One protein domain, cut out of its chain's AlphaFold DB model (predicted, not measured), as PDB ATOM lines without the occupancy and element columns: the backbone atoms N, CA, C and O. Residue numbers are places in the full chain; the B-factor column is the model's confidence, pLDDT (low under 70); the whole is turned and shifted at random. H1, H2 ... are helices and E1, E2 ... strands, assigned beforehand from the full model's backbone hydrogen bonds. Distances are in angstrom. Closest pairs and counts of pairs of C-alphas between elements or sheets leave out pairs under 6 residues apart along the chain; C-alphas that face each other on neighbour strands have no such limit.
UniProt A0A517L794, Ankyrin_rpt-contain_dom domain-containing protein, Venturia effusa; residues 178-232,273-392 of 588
ATOM      1  N   ASP A 178     125.353  95.809 133.454       93.69
ATOM      2  CA  ASP A 178     124.491  96.787 134.136       93.69
ATOM      3  C   ASP A 178     124.805  98.254 133.749       93.69
ATOM      4  O   ASP A 178     124.989  99.134 134.590       93.69
ATOM      5  N   ASP A 179     124.905  98.520 132.450       93.00
ATOM      6  CA  ASP A 179     125.170  99.835 131.846       93.00
ATOM      7  C   ASP A 179     123.927 100.469 131.188       93.00
ATOM      8  O   ASP A 179     124.008 101.552 130.620       93.00
ATOM      9  N   GLY A 180     122.764  99.822 131.291       94.12
ATOM     10  CA  GLY A 180     121.515 100.259 130.657       94.12
ATOM     11  C   GLY A 180     121.192  99.555 129.336       94.12
ATOM     12  O   GLY A 180     120.084  99.720 128.843       94.12
ATOM     13  N   SER A 181     122.077  98.710 128.800       96.00
ATOM     14  CA  SER A 181     121.800  97.929 127.584       96.00
ATOM     15  C   SER A 181     120.566  97.033 127.691       96.00
ATOM     16  O   SER A 181     119.786  96.938 126.749       96.00
ATOM     17  N   LEU A 182     120.346  96.413 128.856       96.62
ATOM     18  CA  LEU A 182     119.180  95.552 129.090       96.62
ATOM     19  C   LEU A 182     117.863  96.334 129.068       96.62
ATOM     20  O   LEU A 182     116.843  95.789 128.665       96.62
ATOM     21  N   HIS A 183     117.886  97.599 129.479       95.25
ATOM     22  CA  HIS A 183     116.724  98.482 129.451       95.25
ATOM     23  C   HIS A 183     116.348  98.872 128.027       95.25
ATOM     24  O   HIS A 183     115.172  98.816 127.694       95.25
ATOM     25  N   GLU A 184     117.329  99.212 127.189       94.62
ATOM     26  CA  GLU A 184     117.083  99.542 125.781       94.62
ATOM     27  C   GLU A 184     116.635  98.305 124.986       94.62
ATOM     28  O   GLU A 184     115.634  98.375 124.283       94.62
ATOM     29  N   ALA A 185     117.274  97.142 125.182       95.06
ATOM     30  CA  ALA A 185     116.814  95.890 124.566       95.06
ATOM     31  C   ALA A 185     115.373  95.538 124.973       95.06
ATOM     32  O   ALA A 185     114.592  95.069 124.152       95.06
ATOM     33  N   ALA A 186     115.010  95.773 126.240       93.81
ATOM     34  CA  ALA A 186     113.659  95.537 126.733       93.81
ATOM     35  C   ALA A 186     112.649  96.564 126.189       93.81
ATOM     36  O   ALA A 186     111.542  96.177 125.825       93.81
ATOM     37  N   ARG A 187     113.011  97.855 126.114       91.94
ATOM     38  CA  ARG A 187     112.159  98.919 125.550       91.94
ATOM     39  C   ARG A 187     111.750  98.592 124.116       91.94
ATOM     40  O   ARG A 187     110.579  98.723 123.783       91.94
ATOM     41  N   GLU A 188     112.710  98.147 123.317       90.56
ATOM     42  CA  GLU A 188     112.536  97.872 121.889       90.56
ATOM     43  C   GLU A 188     112.121  96.412 121.606       90.56
ATOM     44  O   GLU A 188     112.073  95.989 120.457       90.56
ATOM     45  N   ALA A 189     111.805  95.632 122.651       91.81
ATOM     46  CA  ALA A 189     111.345  94.242 122.571       91.81
ATOM     47  C   ALA A 189     112.308  93.250 121.866       91.81
ATOM     48  O   ALA A 189     111.876  92.234 121.320       91.81
ATOM     49  N   HIS A 190     113.626  93.483 121.942       93.00
ATOM     50  CA  HIS A 190     114.662  92.613 121.360       93.00
ATOM     51  C   HIS A 190     114.930  91.369 122.224       93.00
ATOM     52  O   HIS A 190     115.934  91.284 122.940       93.00
ATOM     53  N   GLU A 191     114.035  90.382 122.157       93.62
ATOM     54  CA  GLU A 191     114.032  89.204 123.041       93.62
ATOM     55  C   GLU A 191     115.334  88.389 123.056       93.62
ATOM     56  O   GLU A 191     115.768  87.925 124.117       93.62
ATOM     57  N   GLU A 192     115.991  88.226 121.907       94.31
ATOM     58  CA  GLU A 192     117.234  87.459 121.806       94.31
ATOM     59  C   GLU A 192     118.396  88.189 122.492       94.31
ATOM     60  O   GLU A 192     119.229  87.560 123.153       94.31
ATOM     61  N   ILE A 193     118.413  89.523 122.408       95.81
ATOM     62  CA  ILE A 193     119.401  90.364 123.088       95.81
ATOM     63  C   ILE A 193     119.140  90.356 124.593       95.81
ATOM     64  O   ILE A 193     120.079  90.162 125.365       95.81
ATOM     65  N   VAL A 194     117.882  90.482 125.033       96.50
ATOM     66  CA  VAL A 194     117.503  90.354 126.454       96.50
ATOM     67  C   VAL A 194     118.023  89.032 127.026       96.50
ATOM     68  O   VAL A 194     118.698  89.026 128.062       96.50
ATOM     69  N   LYS A 195     117.813  87.924 126.310       95.31
ATOM     70  CA  LYS A 195     118.308  86.598 126.698       95.31
ATOM     71  C   LYS A 195     119.829  86.554 126.815       95.31
ATOM     72  O   LYS A 195     120.361  86.046 127.808       95.31
ATOM     73  N   ALA A 196     120.535  87.089 125.818       96.25
ATOM     74  CA  ALA A 196     121.993  87.137 125.800       96.25
ATOM     75  C   ALA A 196     122.551  87.982 126.958       96.25
ATOM     76  O   ALA A 196     123.489  87.558 127.637       96.25
ATOM     77  N   LEU A 197     121.951  89.138 127.242       96.69
ATOM     78  CA  LEU A 197     122.346  90.032 128.331       96.69
ATOM     79  C   LEU A 197     122.149  89.374 129.705       96.69
ATOM     80  O   LEU A 197     123.069  89.376 130.530       96.69
ATOM     81  N   LEU A 198     120.991  88.748 129.944       94.62
ATOM     82  CA  LEU A 198     120.705  88.029 131.193       94.62
ATOM     83  C   LEU A 198     121.672  86.853 131.416       94.62
ATOM     84  O   LEU A 198     122.125  86.621 132.540       94.62
ATOM     85  N   ALA A 199     122.056  86.147 130.348       94.44
ATOM     86  CA  ALA A 199     123.074  85.097 130.412       94.44
ATOM     87  C   ALA A 199     124.482  85.643 130.735       94.44
ATOM     88  O   ALA A 199     125.313  84.924 131.296       94.44
ATOM     89  N   ASN A 200     124.744  86.920 130.440       94.06
ATOM     90  CA  ASN A 200     126.042  87.578 130.591       94.06
ATOM     91  C   ASN A 200     126.089  88.594 131.748       94.06
ATOM     92  O   ASN A 200     126.688  89.659 131.641       94.06
ATOM     93  N   ARG A 201     125.543  88.221 132.914       91.88
ATOM     94  CA  ARG A 201     125.647  88.971 134.189       91.88
ATOM     95  C   ARG A 201     124.879  90.298 134.254       91.88
ATOM     96  O   ARG A 201     125.048  91.000 135.250       91.88
ATOM     97  N   HIS A 202     124.038  90.633 133.276       93.75
ATOM     98  CA  HIS A 202     123.101  91.745 133.443       93.75
ATOM     99  C   HIS A 202     121.960  91.327 134.366       93.75
ATOM    100  O   HIS A 202     121.419  90.223 134.268       93.75
ATOM    101  N   ARG A 203     121.596  92.207 135.291       91.50
ATOM    102  CA  ARG A 203     120.553  91.941 136.276       91.50
ATOM    103  C   ARG A 203     119.203  92.470 135.800       91.50
ATOM    104  O   ARG A 203     119.048  93.666 135.571       91.50
ATOM    105  N   ALA A 204     118.189  91.603 135.783       90.50
ATOM    106  CA  ALA A 204     116.801  91.976 135.481       90.50
ATOM    107  C   ALA A 204     116.199  93.003 136.466       90.50
ATOM    108  O   ALA A 204     115.172  93.605 136.179       90.50
ATOM    109  N   ASP A 205     116.817  93.201 137.632       88.19
ATOM    110  CA  ASP A 205     116.377  94.131 138.675       88.19
ATOM    111  C   ASP A 205     117.280  95.363 138.816       88.19
ATOM    112  O   ASP A 205     117.190  96.078 139.814       88.19
ATOM    113  N   PHE A 206     118.175  95.604 137.853       90.62
ATOM    114  CA  PHE A 206     119.103  96.727 137.905       90.62
ATOM    115  C   PHE A 206     118.374  98.071 137.714       90.62
ATOM    116  O   PHE A 206     117.807  98.297 136.644       90.62
ATOM    117  N   PRO A 207     118.412  98.992 138.699       90.75
ATOM    118  CA  PRO A 207     117.880 100.337 138.529       90.75
ATOM    119  C   PRO A 207     118.896 101.196 137.768       90.75
ATOM    120  O   PRO A 207     119.916 101.606 138.329       90.75
ATOM    121  N   SER A 208     118.642 101.458 136.485       91.06
ATOM    122  CA  SER A 208     119.583 102.205 135.647       91.06
ATOM    123  C   SER A 208     119.516 103.710 135.942       91.06
ATOM    124  O   SER A 208     118.421 104.274 135.961       91.06
ATOM    125  N   PRO A 209     120.664 104.395 136.125       90.19
ATOM    126  CA  PRO A 209     120.699 105.851 136.273       90.19
ATOM    127  C   PRO A 209     120.400 106.596 134.962       90.19
ATOM    128  O   PRO A 209     120.090 107.781 135.007       90.19
ATOM    129  N   LEU A 210     120.469 105.912 133.814       91.06
ATOM    130  CA  LEU A 210     120.139 106.472 132.497       91.06
ATOM    131  C   LEU A 210     118.632 106.470 132.225       91.06
ATOM    132  O   LEU A 210     118.120 107.319 131.499       91.06
ATOM    133  N   HIS A 211     117.919 105.523 132.832       91.69
ATOM    134  CA  HIS A 211     116.494 105.295 132.622       91.69
ATOM    135  C   HIS A 211     115.720 105.831 133.814       91.69
ATOM    136  O   HIS A 211     115.391 105.099 134.745       91.69
ATOM    137  N   LEU A 212     115.474 107.139 133.812       89.25
ATOM    138  CA  LEU A 212     114.833 107.816 134.932       89.25
ATOM    139  C   LEU A 212     113.334 108.015 134.707       89.25
ATOM    140  O   LEU A 212     112.860 108.297 133.598       89.25
ATOM    141  N   PHE A 213     112.598 107.939 135.813       84.62
ATOM    142  CA  PHE A 213     111.224 108.406 135.921       84.62
ATOM    143  C   PHE A 213     111.063 109.240 137.192       84.62
ATOM    144  O   PHE A 213     110.959 108.722 138.309       84.62
ATOM    145  N   GLY A 214     111.091 110.562 137.021       84.75
ATOM    146  CA  GLY A 214     111.349 111.475 138.133       84.75
ATOM    147  C   GLY A 214     112.771 111.269 138.661       84.75
ATOM    148  O   GLY A 214     113.713 111.220 137.879       84.75
ATOM    149  N   ASP A 215     112.911 111.098 139.976       83.44
ATOM    150  CA  ASP A 215     114.212 110.948 140.648       83.44
ATOM    151  C   ASP A 215     114.661 109.481 140.812       83.44
ATOM    152  O   ASP A 215     115.632 109.193 141.513       83.44
ATOM    153  N   PHE A 216     113.930 108.531 140.225       85.69
ATOM    154  CA  PHE A 216     114.150 107.101 140.430       85.69
ATOM    155  C   PHE A 216     114.623 106.419 139.145       85.69
ATOM    156  O   PHE A 216     114.059 106.653 138.076       85.69
ATOM    157  N   GLY A 217     115.627 105.549 139.276       89.81
ATOM    158  CA  GLY A 217     116.089 104.673 138.200       89.81
ATOM    159  C   GLY A 217     115.160 103.481 138.012       89.81
ATOM    160  O   GLY A 217     114.799 102.819 138.987       89.81
ATOM    161  N   LEU A 218     114.786 103.226 136.764       90.31
ATOM    162  CA  LEU A 218     113.893 102.150 136.364       90.31
ATOM    163  C   LEU A 218     114.641 100.833 136.214       90.31
ATOM    164  O   LEU A 218     115.826 100.805 135.875       90.31
ATOM    165  N   THR A 219     113.936  99.735 136.451       92.25
ATOM    166  CA  THR A 219     114.341  98.391 136.022       92.25
ATOM    167  C   THR A 219     114.037  98.184 134.531       92.25
ATOM    168  O   THR A 219     113.191  98.894 133.986       92.25
ATOM    169  N   PRO A 220     114.668  97.206 133.855       92.56
ATOM    170  CA  PRO A 220     114.386  96.918 132.446       92.56
ATOM    171  C   PRO A 220     112.905  96.635 132.176       92.56
ATOM    172  O   PRO A 220     112.348  97.120 131.199       92.56
ATOM    173  N   LEU A 221     112.244  95.902 133.080       91.38
ATOM    174  CA  LEU A 221     110.818  95.603 132.959       91.38
ATOM    175  C   LEU A 221     109.952  96.861 133.107       91.38
ATOM    176  O   LEU A 221     108.976  97.021 132.383       91.38
ATOM    177  N   GLU A 222     110.286  97.756 134.039       90.69
ATOM    178  CA  GLU A 222     109.556  99.020 134.198       90.69
ATOM    179  C   GLU A 222     109.765  99.959 133.008       90.69
ATOM    180  O   GLU A 222     108.821 100.640 132.617       90.69
ATOM    181  N   GLU A 223     110.970  99.979 132.434       92.31
ATOM    182  CA  GLU A 223     111.281 100.737 131.221       92.31
ATOM    183  C   GLU A 223     110.475 100.231 130.022       92.31
ATOM    184  O   GLU A 223     109.816 101.030 129.357       92.31
ATOM    185  N   LEU A 224     110.454  98.911 129.813       91.94
ATOM    186  CA  LEU A 224     109.620  98.250 128.809       91.94
ATOM    187  C   LEU A 224     108.151  98.632 129.001       91.94
ATOM    188  O   LEU A 224     107.501  99.108 128.077       91.94
ATOM    189  N   CYS A 225     107.623  98.514 130.222       90.31
ATOM    190  CA  CYS A 225     106.227  98.861 130.485       90.31
ATOM    191  C   CYS A 225     105.928 100.338 130.186       90.31
ATOM    192  O   CYS A 225     104.836 100.640 129.718       90.31
ATOM    193  N   LEU A 226     106.866 101.249 130.467       90.38
ATOM    194  CA  LEU A 226     106.675 102.692 130.319       90.38
ATOM    195  C   LEU A 226     106.802 103.185 128.873       90.38
ATOM    196  O   LEU A 226     106.075 104.100 128.496       90.38
ATOM    197  N   ARG A 227     107.771 102.666 128.110       90.12
ATOM    198  CA  ARG A 227     108.198 103.263 126.834       90.12
ATOM    199  C   ARG A 227     108.189 102.307 125.642       90.12
ATOM    200  O   ARG A 227     108.574 102.749 124.567       90.12
ATOM    201  N   ALA A 228     107.767 101.050 125.800       87.25
ATOM    202  CA  ALA A 228     107.616 100.155 124.656       87.25
ATOM    203  C   ALA A 228     106.559 100.712 123.695       87.25
ATOM    204  O   ALA A 228     105.389 100.845 124.062       87.25
ATOM    205  N   GLU A 229     106.989 101.049 122.485       83.19
ATOM    206  CA  GLU A 229     106.161 101.616 121.425       83.19
ATOM    207  C   GLU A 229     106.066 100.580 120.301       83.19
ATOM    208  O   GLU A 229     107.071  99.995 119.896       83.19
ATOM    209  N   MET A 230     104.843 100.310 119.840       71.06
ATOM    210  CA  MET A 230     104.651  99.503 118.638       71.06
ATOM    211  C   MET A 230     105.145 100.317 117.452       71.06
ATOM    212  O   MET A 230     104.563 101.353 117.134       71.06
ATOM    213  N   VAL A 231     106.206  99.848 116.807       66.56
ATOM    214  CA  VAL A 231     106.576 100.340 115.484       66.56
ATOM    215  C   VAL A 231     105.642  99.639 114.505       66.56
ATOM    216  O   VAL A 231     105.719  98.424 114.337       66.56
ATOM    217  N   GLU A 232     104.705 100.379 113.914       56.75
ATOM    218  CA  GLU A 232     104.003  99.900 112.725       56.75
ATOM    219  C   GLU A 232     105.068  99.765 111.632       56.75
ATOM    220  O   GLU A 232     105.621 100.764 111.172       56.75
ATOM    221  N   TRP A 273     106.228  91.877 117.012       80.19
ATOM    222  CA  TRP A 273     106.526  92.745 118.153       80.19
ATOM    223  C   TRP A 273     105.821  92.332 119.459       80.19
ATOM    224  O   TRP A 273     106.434  92.365 120.522       80.19
ATOM    225  N   GLN A 274     104.546  91.930 119.416       82.31
ATOM    226  CA  GLN A 274     103.791  91.489 120.597       82.31
ATOM    227  C   GLN A 274     104.348  90.181 121.167       82.31
ATOM    228  O   GLN A 274     104.435  90.041 122.389       82.31
ATOM    229  N   GLU A 275     104.776  89.260 120.299       84.75
ATOM    230  CA  GLU A 275     105.462  88.026 120.694       84.75
ATOM    231  C   GLU A 275     106.815  88.336 121.347       84.75
ATOM    232  O   GLU A 275     107.098  87.861 122.452       84.75
ATOM    233  N   GLY A 276     107.608  89.217 120.726       85.25
ATOM    234  CA  GLY A 276     108.869  89.703 121.288       85.25
ATOM    235  C   GLY A 276     108.678  90.394 122.640       85.25
ATOM    236  O   GLY A 276     109.427  90.139 123.587       85.25
ATOM    237  N   LEU A 277     107.624  91.205 122.788       88.31
ATOM    238  CA  LEU A 277     107.282  91.864 124.047       88.31
ATOM    239  C   LEU A 277     106.884  90.846 125.123       88.31
ATOM    240  O   LEU A 277     107.349  90.944 126.262       88.31
ATOM    241  N   TYR A 278     106.049  89.861 124.775       90.25
ATOM    242  CA  TYR A 278     105.655  88.780 125.678       90.25
ATOM    243  C   TYR A 278     106.883  88.018 126.181       90.25
ATOM    244  O   TYR A 278     107.057  87.863 127.391       90.25
ATOM    245  N   SER A 279     107.770  87.615 125.273       90.69
ATOM    246  CA  SER A 279     109.007  86.904 125.595       90.69
ATOM    247  C   SER A 279     109.954  87.744 126.456       90.69
ATOM    248  O   SER A 279     110.469  87.261 127.467       90.69
ATOM    249  N   CYS A 280     110.131  89.033 126.148       91.56
ATOM    250  CA  CYS A 280     110.915  89.942 126.987       91.56
ATOM    251  C   CYS A 280     110.351  90.024 128.412       91.56
ATOM    252  O   CYS A 280     111.102  89.929 129.386       91.56
ATOM    253  N   ILE A 281     109.031  90.172 128.553       90.75
ATOM    254  CA  ILE A 281     108.371  90.218 129.862       90.75
ATOM    255  C   ILE A 281     108.537  88.883 130.594       90.75
ATOM    256  O   ILE A 281     108.859  88.891 131.782       90.75
ATOM    257  N   GLU A 282     108.367  87.749 129.916       90.75
ATOM    258  CA  GLU A 282     108.557  86.418 130.499       90.75
ATOM    259  C   GLU A 282     109.975  86.248 131.062       90.75
ATOM    260  O   GLU A 282     110.147  85.798 132.196       90.75
ATOM    261  N   GLN A 283     110.988  86.664 130.302       89.69
ATOM    262  CA  GLN A 283     112.393  86.561 130.696       89.69
ATOM    263  C   GLN A 283     112.767  87.506 131.847       89.69
ATOM    264  O   GLN A 283     113.613  87.171 132.682       89.69
ATOM    265  N   LEU A 284     112.156  88.693 131.898       89.25
ATOM    266  CA  LEU A 284     112.434  89.711 132.915       89.25
ATOM    267  C   LEU A 284     111.609  89.525 134.194       89.25
ATOM    268  O   LEU A 284     112.012  90.003 135.262       89.25
ATOM    269  N   LEU A 285     110.469  88.835 134.122       85.12
ATOM    270  CA  LEU A 285     109.656  88.529 135.291       85.12
ATOM    271  C   LEU A 285     110.390  87.533 136.203       85.12
ATOM    272  O   LEU A 285     110.789  86.445 135.787       85.12
ATOM    273  N   PRO A 286     110.544  87.838 137.502       69.56
ATOM    274  CA  PRO A 286     111.148  86.892 138.425       69.56
ATOM    275  C   PRO A 286     110.205  85.698 138.648       69.56
ATOM    276  O   PRO A 286     109.037  85.870 138.992       69.56
ATOM    277  N   ALA A 287     110.741  84.473 138.580       57.69
ATOM    278  CA  ALA A 287     110.005  83.213 138.793       57.69
ATOM    279  C   ALA A 287     109.283  83.089 140.158       57.69
ATOM    280  O   ALA A 287     108.500  82.172 140.396       57.69
ATOM    281  N   LYS A 288     109.562  83.999 141.093       51.88
ATOM    282  CA  LYS A 288     108.830  84.204 142.347       51.88
ATOM    283  C   LYS A 288     108.547  85.694 142.386       51.88
ATOM    284  O   LYS A 288     109.521  86.423 142.258       51.88
ATOM    285  N   GLY A 289     107.292  86.130 142.547       51.22
ATOM    286  CA  GLY A 289     106.804  87.524 142.433       51.22
ATOM    287  C   GLY A 289     107.444  88.573 143.363       51.22
ATOM    288  O   GLY A 289     106.751  89.308 144.057       51.22
ATOM    289  N   ALA A 290     108.772  88.628 143.394       44.72
ATOM    290  CA  ALA A 290     109.626  89.341 144.326       44.72
ATOM    291  C   ALA A 290     110.123  90.677 143.766       44.72
ATOM    292  O   ALA A 290     110.515  91.524 144.554       44.72
ATOM    293  N   ASN A 291     110.026  90.912 142.453       49.81
ATOM    294  CA  ASN A 291     110.356  92.203 141.845       49.81
ATOM    295  C   ASN A 291     109.176  92.788 141.072       49.81
ATOM    296  O   ASN A 291     109.282  93.132 139.903       49.81
ATOM    297  N   THR A 292     108.063  93.017 141.768       55.88
ATOM    298  CA  THR A 292     107.280  94.227 141.477       55.88
ATOM    299  C   THR A 292     107.980  95.392 142.176       55.88
ATOM    300  O   THR A 292     107.507  95.919 143.184       55.88
ATOM    301  N   GLY A 293     109.186  95.711 141.690       56.81
ATOM    302  CA  GLY A 293     109.990  96.830 142.168       56.81
ATOM    303  C   GLY A 293     109.104  98.062 142.307       56.81
ATOM    304  O   GLY A 293     108.273  98.347 141.447       56.81
ATOM    305  N   ARG A 294     109.186  98.721 143.465       67.00
ATOM    306  CA  ARG A 294     108.451  99.958 143.705       67.00
ATOM    307  C   ARG A 294     109.346 101.130 143.371       67.00
ATOM    308  O   ARG A 294     109.965 101.707 144.264       67.00
ATOM    309  N   THR A 295     109.361 101.516 142.107       68.94
ATOM    310  CA  THR A 295     109.961 102.782 141.704       68.94
ATOM    311  C   THR A 295     109.011 103.914 142.098       68.94
ATOM    312  O   THR A 295     107.923 104.072 141.549       68.94
ATOM    313  N   GLY A 296     109.362 104.671 143.142       67.69
ATOM    314  CA  GLY A 296     108.561 105.816 143.595       67.69
ATOM    315  C   GLY A 296     107.122 105.474 144.021       67.69
ATOM    316  O   GLY A 296     106.199 106.228 143.720       67.69
ATOM    317  N   ASN A 297     106.910 104.335 144.700       79.00
ATOM    318  CA  ASN A 297     105.592 103.755 145.051       79.00
ATOM    319  C   ASN A 297     104.710 103.338 143.861       79.00
ATOM    320  O   ASN A 297     103.563 102.935 144.076       79.00
ATOM    321  N   ARG A 298     105.217 103.418 142.631       83.81
ATOM    322  CA  ARG A 298     104.555 102.919 141.425       83.81
ATOM    323  C   ARG A 298     105.024 101.491 141.166       83.81
ATOM    324  O   ARG A 298     106.039 101.060 141.693       83.81
ATOM    325  N   THR A 299     104.219 100.741 140.435       86.94
ATOM    326  CA  THR A 299     104.510  99.355 140.038       86.94
ATOM    327  C   THR A 299     104.502  99.289 138.518       86.94
ATOM    328  O   THR A 299     104.030 100.229 137.884       86.94
ATOM    329  N   ILE A 300     104.930  98.169 137.938       87.31
ATOM    330  CA  ILE A 300     104.920  97.942 136.483       87.31
ATOM    331  C   ILE A 300     103.576  98.284 135.808       87.31
ATOM    332  O   ILE A 300     103.569  98.885 134.743       87.31
ATOM    333  N   LEU A 301     102.436  98.025 136.468       88.25
ATOM    334  CA  LEU A 301     101.106  98.398 135.957       88.25
ATOM    335  C   LEU A 301     100.916  99.913 135.888       88.25
ATOM    336  O   LEU A 301     100.381 100.435 134.919       88.25
ATOM    337  N   HIS A 302     101.374 100.622 136.919       88.25
ATOM    338  CA  HIS A 302     101.325 102.077 136.925       88.25
ATOM    339  C   HIS A 302     102.222 102.662 135.838       88.25
ATOM    340  O   HIS A 302     101.846 103.667 135.254       88.25
ATOM    341  N   MET A 303     103.372 102.038 135.559       87.94
ATOM    342  CA  MET A 303     104.256 102.444 134.463       87.94
ATOM    343  C   MET A 303     103.577 102.235 133.105       87.94
ATOM    344  O   MET A 303     103.574 103.153 132.295       87.94
ATOM    345  N   ALA A 304     102.912 101.091 132.913       89.19
ATOM    346  CA  ALA A 304     102.163 100.785 131.694       89.19
ATOM    347  C   ALA A 304     101.042 101.792 131.394       89.19
ATOM    348  O   ALA A 304     100.768 102.071 130.234       89.19
ATOM    349  N   PHE A 305     100.422 102.397 132.413       88.00
ATOM    350  CA  PHE A 305      99.399 103.430 132.204       88.00
ATOM    351  C   PHE A 305      99.937 104.757 131.646       88.00
ATOM    352  O   PHE A 305      99.171 105.509 131.044       88.00
ATOM    353  N   HIS A 306     101.225 105.042 131.860       86.81
ATOM    354  CA  HIS A 306     101.911 106.230 131.330       86.81
ATOM    355  C   HIS A 306     102.512 105.990 129.941       86.81
ATOM    356  O   HIS A 306     103.083 106.908 129.357       86.81
ATOM    357  N   ASN A 307     102.405 104.769 129.415       86.88
ATOM    358  CA  ASN A 307     102.863 104.447 128.074       86.88
ATOM    359  C   ASN A 307     101.889 105.007 127.024       86.88
ATOM    360  O   ASN A 307     100.667 104.988 127.205       86.88
ATOM    361  N   LYS A 308     102.432 105.468 125.894       80.69
ATOM    362  CA  LYS A 308     101.646 105.812 124.706       80.69
ATOM    363  C   LYS A 308     100.866 104.591 124.204       80.69
ATOM    364  O   LYS A 308      99.656 104.680 124.018       80.69
ATOM    365  N   SER A 309     101.531 103.438 124.085       79.50
ATOM    366  CA  SER A 309     100.963 102.163 123.618       79.50
ATOM    367  C   SER A 309     100.528 101.282 124.795       79.50
ATOM    368  O   SER A 309     100.995 100.161 124.988       79.50
ATOM    369  N   HIS A 310      99.637 101.801 125.636       79.44
ATOM    370  CA  HIS A 310      99.263 101.151 126.894       79.44
ATOM    371  C   HIS A 310      98.368  99.914 126.714       79.44
ATOM    372  O   HIS A 310      98.461  99.016 127.547       79.44
ATOM    373  N   ILE A 311      97.525  99.814 125.672       83.75
ATOM    374  CA  ILE A 311      96.634  98.647 125.488       83.75
ATOM    375  C   ILE A 311      97.444  97.363 125.246       83.75
ATOM    376  O   ILE A 311      97.269  96.433 126.035       83.75
ATOM    377  N   PRO A 312      98.364  97.290 124.259       83.62
ATOM    378  CA  PRO A 312      99.132  96.068 124.006       83.62
ATOM    379  C   PRO A 312     100.008  95.681 125.201       83.62
ATOM    380  O   PRO A 312      99.957  94.542 125.670       83.62
ATOM    381  N   ALA A 313     100.740  96.650 125.764       84.81
ATOM    382  CA  ALA A 313     101.603  96.419 126.918       84.81
ATOM    383  C   ALA A 313     100.806  95.908 128.132       84.81
ATOM    384  O   ALA A 313     101.197  94.937 128.779       84.81
ATOM    385  N   LEU A 314      99.653  96.515 128.432       88.00
ATOM    386  CA  LEU A 314      98.808  96.100 129.549       88.00
ATOM    387  C   LEU A 314      98.124  94.753 129.290       88.00
ATOM    388  O   LEU A 314      98.057  93.931 130.203       88.00
ATOM    389  N   ALA A 315      97.632  94.509 128.075       88.19
ATOM    390  CA  ALA A 315      97.010  93.243 127.699       88.19
ATOM    391  C   ALA A 315      97.986  92.080 127.905       88.19
ATOM    392  O   ALA A 315      97.645  91.107 128.577       88.19
ATOM    393  N   ILE A 316      99.220  92.228 127.417       87.56
ATOM    394  CA  ILE A 316     100.286  91.235 127.566       87.56
ATOM    395  C   ILE A 316     100.660  91.050 129.041       87.56
ATOM    396  O   ILE A 316     100.679  89.920 129.525       87.56
ATOM    397  N   LEU A 317     100.861  92.134 129.802       88.00
ATOM    398  CA  LEU A 317     101.167  92.046 131.236       88.00
ATOM    399  C   LEU A 317     100.099  91.277 132.025       88.00
ATOM    400  O   LEU A 317     100.433  90.532 132.946       88.00
ATOM    401  N   LEU A 318      98.820  91.438 131.675       87.94
ATOM    402  CA  LEU A 318      97.721  90.745 132.346       87.94
ATOM    403  C   LEU A 318      97.537  89.288 131.900       87.94
ATOM    404  O   LEU A 318      96.842  88.550 132.599       87.94
ATOM    405  N   LYS A 319      98.191  88.830 130.822       87.50
ATOM    406  CA  LYS A 319      98.257  87.394 130.488       87.50
ATOM    407  C   LYS A 319      99.069  86.613 131.539       87.50
ATOM    408  O   LYS A 319      98.821  85.426 131.749       87.50
ATOM    409  N   PHE A 320      99.996  87.258 132.259       86.81
ATOM    410  CA  PHE A 320     100.874  86.591 133.230       86.81
ATOM    411  C   PHE A 320     100.206  86.362 134.606       86.81
ATOM    412  O   PHE A 320      99.791  87.332 135.252       86.81
ATOM    413  N   PRO A 321     100.188  85.116 135.139       83.19
ATOM    414  CA  PRO A 321      99.610  84.785 136.453       83.19
ATOM    415  C   PRO A 321     100.144  85.611 137.613       83.19
ATOM    416  O   PRO A 321      99.388  86.049 138.477       83.19
ATOM    417  N   VAL A 322     101.446  85.901 137.590       81.81
ATOM    418  CA  VAL A 322     102.119  86.696 138.625       81.81
ATOM    419  C   VAL A 322     101.489  88.085 138.773       81.81
ATOM    420  O   VAL A 322     101.487  88.635 139.876       81.81
ATOM    421  N   VAL A 323     100.941  88.636 137.687       82.69
ATOM    422  CA  VAL A 323     100.336  89.968 137.651       82.69
ATOM    423  C   VAL A 323      98.837  89.889 137.925       82.69
ATOM    424  O   VAL A 323      98.371  90.546 138.856       82.69
ATOM    425  N   TRP A 324      98.076  89.084 137.169       82.00
ATOM    426  CA  TRP A 324      96.612  89.101 137.276       82.00
ATOM    427  C   TRP A 324      96.091  88.530 138.604       82.00
ATOM    428  O   TRP A 324      95.147  89.088 139.166       82.00
ATOM    429  N   GLU A 325      96.725  87.498 139.177       83.75
ATOM    430  CA  GLU A 325      96.321  86.953 140.487       83.75
ATOM    431  C   GLU A 325      96.558  87.960 141.622       83.75
ATOM    432  O   GLU A 325      95.815  88.004 142.607       83.75
ATOM    433  N   ASN A 326      97.575  88.812 141.471       82.81
ATOM    434  CA  ASN A 326      97.990  89.779 142.481       82.81
ATOM    435  C   ASN A 326      97.432  91.190 142.257       82.81
ATOM    436  O   ASN A 326      97.722  92.069 143.068       82.81
ATOM    437  N   LEU A 327      96.589  91.423 141.243       83.38
ATOM    438  CA  LEU A 327      96.021  92.747 140.936       83.38
ATOM    439  C   LEU A 327      95.418  93.450 142.158       83.38
ATOM    440  O   LEU A 327      95.630  94.644 142.373       83.38
ATOM    441  N   ASN A 328      94.700  92.691 142.986       83.81
ATOM    442  CA  ASN A 328      93.989  93.202 144.159       83.81
ATOM    443  C   ASN A 328      94.830  93.198 145.443       83.81
ATOM    444  O   ASN A 328      94.338  93.619 146.500       83.81
ATOM    445  N   HIS A 329      96.076  92.719 145.370       84.06
ATOM    446  CA  HIS A 329      97.002  92.657 146.491       84.06
ATOM    447  C   HIS A 329      97.538  94.055 146.845       84.06
ATOM    448  O   HIS A 329      97.695  94.930 145.994       84.06
ATOM    449  N   ALA A 330      97.903  94.264 148.114       79.19
ATOM    450  CA  ALA A 330      98.374  95.558 148.626       79.19
ATOM    451  C   ALA A 330      99.650  96.097 147.940       79.19
ATOM    452  O   ALA A 330      99.997  97.274 148.080       79.19
ATOM    453  N   VAL A 331     100.354  95.238 147.203       79.62
ATOM    454  CA  VAL A 331     101.566  95.572 146.445       79.62
ATOM    455  C   VAL A 331     101.248  96.462 145.241       79.62
ATOM    456  O   VAL A 331     101.964  97.435 145.010       79.62
ATOM    457  N   HIS A 332     100.135  96.211 144.546       82.31
ATOM    458  CA  HIS A 332      99.705  96.994 143.382       82.31
ATOM    459  C   HIS A 332      98.867  98.223 143.749       82.31
ATOM    460  O   HIS A 332      98.434  98.950 142.863       82.31
ATOM    461  N   LEU A 333      98.674  98.505 145.041       85.75
ATOM    462  CA  LEU A 333      98.089  99.772 145.470       85.75
ATOM    463  C   LEU A 333      99.128 100.892 145.353       85.75
ATOM    464  O   LEU A 333     100.216 100.797 145.931       85.75
ATOM    465  N   TYR A 334      98.782 101.969 144.656       88.00
ATOM    466  CA  TYR A 334      99.587 103.187 144.635       88.00
ATOM    467  C   TYR A 334      99.340 104.008 145.895       88.00
ATOM    468  O   TYR A 334      98.197 104.205 146.309       88.00
ATOM    469  N   ARG A 335     100.417 104.534 146.486       88.75
ATOM    470  CA  ARG A 335     100.351 105.439 147.638       88.75
ATOM    471  C   ARG A 335     100.880 106.815 147.256       88.75
ATOM    472  O   ARG A 335     102.070 106.976 146.991       88.75
ATOM    473  N   ASN A 336     100.005 107.814 147.309       86.31
ATOM    474  CA  ASN A 336     100.374 109.208 147.069       86.31
ATOM    475  C   ASN A 336     101.044 109.835 148.314       86.31
ATOM    476  O   ASN A 336     100.870 109.355 149.436       86.31
ATOM    477  N   ALA A 337     101.740 110.964 148.145       83.62
ATOM    478  CA  ALA A 337     102.395 111.726 149.215       83.62
ATOM    479  C   ALA A 337     101.435 112.139 150.349       83.62
ATOM    480  O   ALA A 337     101.831 112.216 151.508       83.62
ATOM    481  N   LYS A 338     100.145 112.334 150.035       82.88
ATOM    482  CA  LYS A 338      99.079 112.635 151.011       82.88
ATOM    483  C   LYS A 338      98.634 111.422 151.848       82.88
ATOM    484  O   LYS A 338      97.757 111.559 152.691       82.88
ATOM    485  N   GLY A 339      99.199 110.235 151.609       84.69
ATOM    486  CA  GLY A 339      98.829 108.997 152.303       84.69
ATOM    487  C   GLY A 339      97.532 108.346 151.809       84.69
ATOM    488  O   GLY A 339      96.975 107.509 152.518       84.69
ATOM    489  N   LEU A 340      97.063 108.725 150.617       89.31
ATOM    490  CA  LEU A 340      95.911 108.126 149.940       89.31
ATOM    491  C   LEU A 340      96.345 106.895 149.138       89.31
ATOM    492  O   LEU A 340      97.388 106.937 148.476       89.31
ATOM    493  N   TYR A 341      95.540 105.839 149.204       89.75
ATOM    494  CA  TYR A 341      95.735 104.579 148.494       89.75
ATOM    495  C   TYR A 341      94.791 104.495 147.302       89.75
ATOM    496  O   TYR A 341      93.607 104.787 147.444       89.75
ATOM    497  N   TYR A 342      95.317 104.059 146.161       90.38
ATOM    498  CA  TYR A 342      94.584 103.905 144.908       90.38
ATOM    499  C   TYR A 342      94.796 102.490 144.364       90.38
ATOM    500  O   TYR A 342      95.934 102.021 144.306       90.38
ATOM    501  N   SER A 343      93.721 101.817 143.960       90.75
ATOM    502  CA  SER A 343      93.778 100.638 143.094       90.75
ATOM    503  C   SER A 343      94.269 101.028 141.700       90.75
ATOM    504  O   SER A 343      94.153 102.200 141.333       90.75
ATOM    505  N   PRO A 344      94.757 100.073 140.890       88.75
ATOM    506  CA  PRO A 344      95.145 100.347 139.507       88.75
ATOM    507  C   PRO A 344      94.042 101.048 138.693       88.75
ATOM    508  O   PRO A 344      94.321 102.012 137.988       88.75
ATOM    509  N   THR A 345      92.777 100.646 138.869       90.19
ATOM    510  CA  THR A 345      91.612 101.290 138.233       90.19
ATOM    511  C   THR A 345      91.440 102.747 138.666       90.19
ATOM    512  O   THR A 345      91.373 103.644 137.830       90.19
ATOM    513  N   LYS A 346      91.433 103.012 139.980       89.94
ATOM    514  CA  LYS A 346      91.263 104.367 140.530       89.94
ATOM    515  C   LYS A 346      92.461 105.264 140.260       89.94
ATOM    516  O   LYS A 346      92.302 106.476 140.134       89.94
ATOM    517  N   TYR A 347      93.654 104.683 140.176       89.62
ATOM    518  CA  TYR A 347      94.853 105.387 139.755       89.62
ATOM    519  C   TYR A 347      94.706 105.876 138.317       89.62
ATOM    520  O   TYR A 347      94.881 107.067 138.070       89.62
ATOM    521  N   PHE A 348      94.323 104.986 137.398       88.69
ATOM    522  CA  PHE A 348      94.109 105.338 135.999       88.69
ATOM    523  C   PHE A 348      93.051 106.445 135.858       88.69
ATOM    524  O   PHE A 348      93.303 107.454 135.204       88.69
ATOM    525  N   GLU A 349      91.931 106.330 136.581       87.75
ATOM    526  CA  GLU A 349      90.885 107.363 136.617       87.75
ATOM    527  C   GLU A 349      91.361 108.721 137.145       87.75
ATOM    528  O   GLU A 349      90.911 109.759 136.670       87.75
ATOM    529  N   SER A 350      92.255 108.727 138.134       86.25
ATOM    530  CA  SER A 350      92.675 109.963 138.804       86.25
ATOM    531  C   SER A 350      93.833 110.674 138.104       86.25
ATOM    532  O   SER A 350      93.940 111.893 138.223       86.25
ATOM    533  N   PHE A 351      94.731 109.925 137.456       84.88
ATOM    534  CA  PHE A 351      96.006 110.450 136.955       84.88
ATOM    535  C   PHE A 351      96.165 110.347 135.438       84.88
ATOM    536  O   PHE A 351      96.736 111.254 134.852       84.88
ATOM    537  N   CYS A 352      95.668 109.280 134.811       81.88
ATOM    538  CA  CYS A 352      95.950 108.988 133.401       81.88
ATOM    539  C   CYS A 352      94.770 109.329 132.481       81.88
ATOM    540  O   CYS A 352      94.961 109.563 131.295       81.88
ATOM    541  N   LEU A 353      93.545 109.416 133.014       79.31
ATOM    542  CA  LEU A 353      92.345 109.658 132.204       79.31
ATOM    543  C   LEU A 353      92.369 110.992 131.432       79.31
ATOM    544  O   LEU A 353      91.654 111.132 130.448       79.31
ATOM    545  N   SER A 354      93.158 111.976 131.879       72.25
ATOM    546  CA  SER A 354      93.327 113.261 131.186       72.25
ATOM    547  C   SER A 354      94.349 113.231 130.053       72.25
ATOM    548  O   SER A 354      94.349 114.136 129.224       72.25
ATOM    549  N   GLU A 355      95.255 112.256 130.062       76.00
ATOM    550  CA  GLU A 355      96.341 112.145 129.082       76.00
ATOM    551  C   GLU A 355      95.888 111.394 127.821       76.00
ATOM    552  O   GLU A 355      96.464 111.589 126.754       76.00
ATOM    553  N   HIS A 356      94.815 110.601 127.927       73.44
ATOM    554  CA  HIS A 356      94.326 109.699 126.880       73.44
ATOM    555  C   HIS A 356      92.958 110.115 126.323       73.44
ATOM    556  O   HIS A 356      92.195 110.853 126.953       73.44
ATOM    557  N   THR A 357      92.612 109.609 125.136       79.38
ATOM    558  CA  THR A 357      91.260 109.766 124.582       79.38
ATOM    559  C   THR A 357      90.241 108.978 125.424       79.38
ATOM    560  O   THR A 357      90.572 107.951 126.024       79.38
ATOM    561  N   PRO A 358      88.977 109.432 125.505       80.56
ATOM    562  CA  PRO A 358      87.982 108.812 126.380       80.56
ATOM    563  C   PRO A 358      87.632 107.369 125.988       80.56
ATOM    564  O   PRO A 358      87.266 106.586 126.859       80.56
ATOM    565  N   GLU A 359      87.743 107.015 124.706       82.44
ATOM    566  CA  GLU A 359      87.485 105.662 124.184       82.44
ATOM    567  C   GLU A 359      88.533 104.674 124.697       82.44
ATOM    568  O   GLU A 359      88.217 103.688 125.361       82.44
ATOM    569  N   VAL A 360      89.792 105.036 124.498       80.75
ATOM    570  CA  VAL A 360      90.966 104.301 124.946       80.75
ATOM    571  C   VAL A 360      90.986 104.158 126.475       80.75
ATOM    572  O   VAL A 360      91.231 103.082 127.023       80.75
ATOM    573  N   GLY A 361      90.610 105.218 127.198       82.12
ATOM    574  CA  GLY A 361      90.465 105.158 128.651       82.12
ATOM    575  C   GLY A 361      89.377 104.184 129.127       82.12
ATOM    576  O   GLY A 361      89.550 103.513 130.149       82.12
ATOM    577  N   GLN A 362      88.263 104.067 128.399       85.50
ATOM    578  CA  GLN A 362      87.220 103.083 128.708       85.50
ATOM    579  C   GLN A 362      87.682 101.655 128.424       85.50
ATOM    580  O   GLN A 362      87.357 100.759 129.204       85.50
ATOM    581  N   GLU A 363      88.457 101.451 127.365       87.25
ATOM    582  CA  GLU A 363      89.011 100.149 127.005       87.25
ATOM    583  C   GLU A 363      89.965  99.617 128.080       87.25
ATOM    584  O   GLU A 363      89.797  98.492 128.556       87.25
ATOM    585  N   VAL A 364      90.881 100.454 128.579       87.12
ATOM    586  CA  VAL A 364      91.773 100.098 129.699       87.12
ATOM    587  C   VAL A 364      90.980  99.707 130.945       87.12
ATOM    588  O   VAL A 364      91.262  98.692 131.591       87.12
ATOM    589  N   LEU A 365      89.950 100.483 131.290       86.44
ATOM    590  CA  LEU A 365      89.092 100.176 132.435       86.44
ATOM    591  C   LEU A 365      88.288  98.887 132.219       86.44
ATOM    592  O   LEU A 365      88.107  98.123 133.169       86.44
ATOM    593  N   ALA A 366      87.821  98.621 130.997       88.19
ATOM    594  CA  ALA A 366      87.137  97.381 130.646       88.19
ATOM    595  C   ALA A 366      88.074  96.172 130.772       88.19
ATOM    596  O   ALA A 366      87.688  95.157 131.353       88.19
ATOM    597  N   LEU A 367      89.323  96.304 130.321       88.81
ATOM    598  CA  LEU A 367      90.355  95.273 130.387       88.81
ATOM    599  C   LEU A 367      90.758  94.951 131.838       88.81
ATOM    600  O   LEU A 367      90.839  93.782 132.223       88.81
ATOM    601  N   LEU A 368      90.897  95.966 132.696       88.38
ATOM    602  CA  LEU A 368      91.125  95.765 134.134       88.38
ATOM    603  C   LEU A 368      89.919  95.112 134.833       88.38
ATOM    604  O   LEU A 368      90.093  94.223 135.672       88.38
ATOM    605  N   LYS A 369      88.691  95.514 134.484       87.25
ATOM    606  CA  LYS A 369      87.459  94.930 135.047       87.25
ATOM    607  C   LYS A 369      87.245  93.487 134.594       87.25
ATOM    608  O   LYS A 369      86.832  92.660 135.408       87.25
ATOM    609  N   ARG A 370      87.578  93.153 133.342       88.88
ATOM    610  CA  ARG A 370      87.562  91.776 132.814       88.88
ATOM    611  C   ARG A 370      88.461  90.853 133.640       88.88
ATOM    612  O   ARG A 370      88.071  89.727 133.930       88.88
ATOM    613  N   ASN A 371      89.591  91.375 134.117       86.19
ATOM    614  CA  ASN A 371      90.524  90.673 135.001       86.19
ATOM    615  C   ASN A 371      90.196  90.805 136.502       86.19
ATOM    616  O   ASN A 371      91.051  90.555 137.348       86.19
ATOM    617  N   LYS A 372      88.947  91.150 136.855       85.88
ATOM    618  CA  LYS A 372      88.431  91.208 138.240       85.88
ATOM    619  C   LYS A 372      89.202  92.166 139.162       85.88
ATOM    620  O   LYS A 372      89.303  91.919 140.366       85.88
ATOM    621  N   CYS A 373      89.733  93.263 138.623       86.56
ATOM    622  CA  CYS A 373      90.333  94.313 139.441       86.56
ATOM    623  C   CYS A 373      89.253  95.017 140.286       86.56
ATOM    624  O   CYS A 373      88.217  95.435 139.767       86.56
ATOM    625  N   GLU A 374      89.486  95.126 141.592       86.44
ATOM    626  CA  GLU A 374      88.595  95.767 142.554       86.44
ATOM    627  C   GLU A 374      88.962  97.240 142.746       86.44
ATOM    628  O   GLU A 374      90.122  97.597 142.980       86.44
ATOM    629  N   ASP A 375      87.947  98.099 142.755       89.56
ATOM    630  CA  ASP A 375      88.124  99.517 143.041       89.56
ATOM    631  C   ASP A 375      88.410  99.734 144.532       89.56
ATOM    632  O   ASP A 375      87.560  99.500 145.395       89.56
ATOM    633  N   LYS A 376      89.618 100.217 144.839       88.88
ATOM    634  CA  LYS A 376      90.049 100.577 146.195       88.88
ATOM    635  C   LYS A 376      90.554 102.010 146.179       88.88
ATOM    636  O   LYS A 376      91.540 102.327 145.523       88.88
ATOM    637  N   TYR A 377      89.888 102.879 146.917       90.69
ATOM    638  CA  TYR A 377      90.306 104.255 147.128       90.69
ATOM    639  C   TYR A 377      90.005 104.641 148.569       90.69
ATOM    640  O   TYR A 377      88.844 104.762 148.953       90.69
ATOM    641  N   TYR A 378      91.048 104.777 149.385       89.88
ATOM    642  CA  TYR A 378      90.886 105.056 150.810       89.88
ATOM    643  C   TYR A 378      92.102 105.775 151.398       89.88
ATOM    644  O   TYR A 378      93.220 105.716 150.879       89.88
ATOM    645  N   ALA A 379      91.886 106.445 152.524       88.19
ATOM    646  CA  ALA A 379      92.951 106.930 153.390       88.19
ATOM    647  C   ALA A 379      93.177 105.942 154.539       88.19
ATOM    648  O   ALA A 379      92.238 105.309 155.019       88.19
ATOM    649  N   HIS A 380      94.401 105.860 155.060       84.25
ATOM    650  CA  HIS A 380      94.659 105.095 156.290       84.25
ATOM    651  C   HIS A 380      94.012 105.745 157.541       84.25
ATOM    652  O   HIS A 380      94.001 105.178 158.633       84.25
ATOM    653  N   THR A 381      93.492 106.966 157.414       85.69
ATOM    654  CA  THR A 381      92.866 107.732 158.495       85.69
ATOM    655  C   THR A 381      91.364 107.489 158.593       85.69
ATOM    656  O   THR A 381      90.718 107.135 157.621       85.69
ATOM    657  N   VAL A 382      90.765 107.768 159.754       82.62
ATOM    658  CA  VAL A 382      89.297 107.686 159.927       82.62
ATOM    659  C   VAL A 382      88.560 108.726 159.068       82.62
ATOM    660  O   VAL A 382      87.414 108.530 158.688       82.62
ATOM    661  N   LEU A 383      89.217 109.841 158.743       85.12
ATOM    662  CA  LEU A 383      88.712 110.789 157.753       85.12
ATOM    663  C   LEU A 383      89.032 110.244 156.362       85.12
ATOM    664  O   LEU A 383      90.204 110.157 155.993       85.12
ATOM    665  N   GLN A 384      87.988 109.847 155.645       87.31
ATOM    666  CA  GLN A 384      88.080 109.300 154.297       87.31
ATOM    667  C   GLN A 384      87.857 110.400 153.253       87.31
ATOM    668  O   GLN A 384      87.101 111.337 153.518       87.31
ATOM    669  N   PRO A 385      88.516 110.312 152.087       87.69
ATOM    670  CA  PRO A 385      88.267 111.228 150.983       87.69
ATOM    671  C   PRO A 385      86.861 111.023 150.398       87.69
ATOM    672  O   PRO A 385      86.260 109.955 150.532       87.69
ATOM    673  N   GLU A 386      86.348 112.045 149.716       81.75
ATOM    674  CA  GLU A 386      85.088 111.941 148.977       81.75
ATOM    675  C   GLU A 386      85.199 110.867 147.886       81.75
ATOM    676  O   GLU A 386      86.195 110.801 147.164       81.75
ATOM    677  N   GLY A 387      84.192 109.995 147.792       84.12
ATOM    678  CA  GLY A 387      84.201 108.871 146.854       84.12
ATOM    679  C   GLY A 387      85.081 107.688 147.272       84.12
ATOM    680  O   GLY A 387      85.480 106.919 146.403       84.12
ATOM    681  N   ALA A 388      85.407 107.529 148.562       86.25
ATOM    682  CA  ALA A 388      86.139 106.359 149.053       86.25
ATOM    683  C   ALA A 388      85.387 105.039 148.775       86.25
ATOM    684  O   ALA A 388      84.196 104.916 149.064       86.25
ATOM    685  N   VAL A 389      86.095 104.039 148.241       86.31
ATOM    686  CA  VAL A 389      85.560 102.713 147.865       86.31
ATOM    687  C   VAL A 389      86.534 101.624 148.317       86.31
ATOM    688  O   VAL A 389      87.739 101.853 148.380       86.31
ATOM    689  N   GLY A 390      86.029 100.433 148.654       83.69
ATOM    690  CA  GLY A 390      86.879  99.271 148.943       83.69
ATOM    691  C   GLY A 390      87.730  99.420 150.210       83.69
ATOM    692  O   GLY A 390      88.912  99.072 150.206       83.69
ATOM    693  N   LEU A 391      87.148  99.965 151.286       87.38
ATOM    694  CA  LEU A 391      87.850 100.159 152.554       87.38
ATOM    695  C   LEU A 391      88.237  98.805 153.176       87.38
ATOM    696  O   LEU A 391      87.386  97.917 153.281       87.38
ATOM    697  N   PRO A 392      89.478  98.650 153.668       86.44
ATOM    698  CA  PRO A 392      89.849  97.512 154.500       86.44
ATOM    699  C   PRO A 392      88.951  97.399 155.739       86.44
ATOM    700  O   PRO A 392      88.543  98.416 156.306       86.44
TER     701      PRO A 392
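What this domain is: This is residues 178 to 232 and 273 to 392 of the 588 residues of the protein "Ankyrin_rpt-contain_dom domain-containing protein" of Venturia effusa (UniProt A0A517L794). Four pairs of helices, H1 with H2, H3 with H4, H5 with H6 and H8 with H9, are stacked one after another along the longest axis like a short solenoid, with H1, H3, H5 and H8 in one row and H2, H4, H6 and H9 in another. A small two-stranded hairpin, E1 and E2, lies near H1 and H3, and a second strand pair, E3 and E4, lies beyond H8 at the far end from H2, with residues 380 to 392 after it. The printed part has 175 residues with nine named helices and four named strands, in the order H1 H2 E1 E2 H3 H4 H5 H6 H7 E3 H8 H9 E4; both two-stranded sheets, E1 - E2 and E3 - E4, are antiparallel and the class is mostly helix. The whole is compact by its radius of gyration of the C-alphas, 16.2 A, yet elongated in outline, with spans of 51 by 31 by 27 A.

Where its parts are: E1, residues 208 to 213, is 10.4 A long and is followed by E2, residues 216 to 218. H1 is residues 181 to 187, with C-alpha 181 at (121.800, 97.929, 127.584), and H2 is residues 191 to 199, 12.4 A long. H3 is residues 220 to 227, and H4, residues 273 to 284, measures 16.2 A. H5, residues 300 to 305, has C-alpha 300 at (104.920, 97.942, 136.483). H6 is residues 310 to 319, 14.3 A long, and H7 is residues 321 to 324. E3 is residues 340 to 342, H8 residues 344 to 352, and H9 residues 358 to 370, 18.2 A long. E4, residues 377 to 379, ends with C-alpha 379 at (92.951, 106.930, 153.390).

How they stand to each other: E1 and E2 are a hairpin of antiparallel neighbours, with N 208 and O 218 3.0 A apart and N 218 and O 211 2.8 A apart, within hydrogen-bond range. The closest C-alphas of E1 and H3 are those of His 211 and Glu 223, 7.1 A apart. H1 and H3 touch at a steep tilt of 42 degrees, closest at the C-alphas of His 183 and Pro 220, 4.1 A. H3 and H5 touch at a shallow tilt of 7 degrees, the same way, with the C-alphas of Cys 225 and Ala 304 4.7 A apart. H5 and H8 touch at a steep tilt of 45 degrees, closest at the C-alphas of Phe 305 and Cys 352, 6.6 A. H2 touches H4, with the C-alphas of Glu 191 and Cys 280 5.1 A apart, and H4 touches H6, with those of Tyr 278 and Ile 316 6.2 A apart. H6 and H9 only just touch, with 3 pairs of C-alphas within 8 A, closest at Ile 311 and Val 364, 6.6 A. H1 and H2, and H5 and H6, are helical hairpins. H7 is close to H6 but not clearly touching, with the C-alphas of Leu 318 and Trp 324 5.3 A apart. E3 and E4 are antiparallel neighbours, with N 341 and O 378 2.9 A apart, within hydrogen-bond range. Every O i to N i+4 pair is within hydrogen-bond range in H1, H2, H3, H4, H5, H6, H8 and H9; H7 is too short for one, and its one O i to N i+3 pair is not within range.

The domain as a whole: The two C-alphas farthest apart, those of Ala 196 and Leu 383, are 51.8 A apart. Residues 233 to 272 are not printed, and C-alphas 232 and 273 are 9.3 A apart across the cut. The links H4 to H5 and H7 to E3 are long. The mean pLDDT of the printed part is 85.4, and residues 231 to 232 and 286 to 296 are under 70.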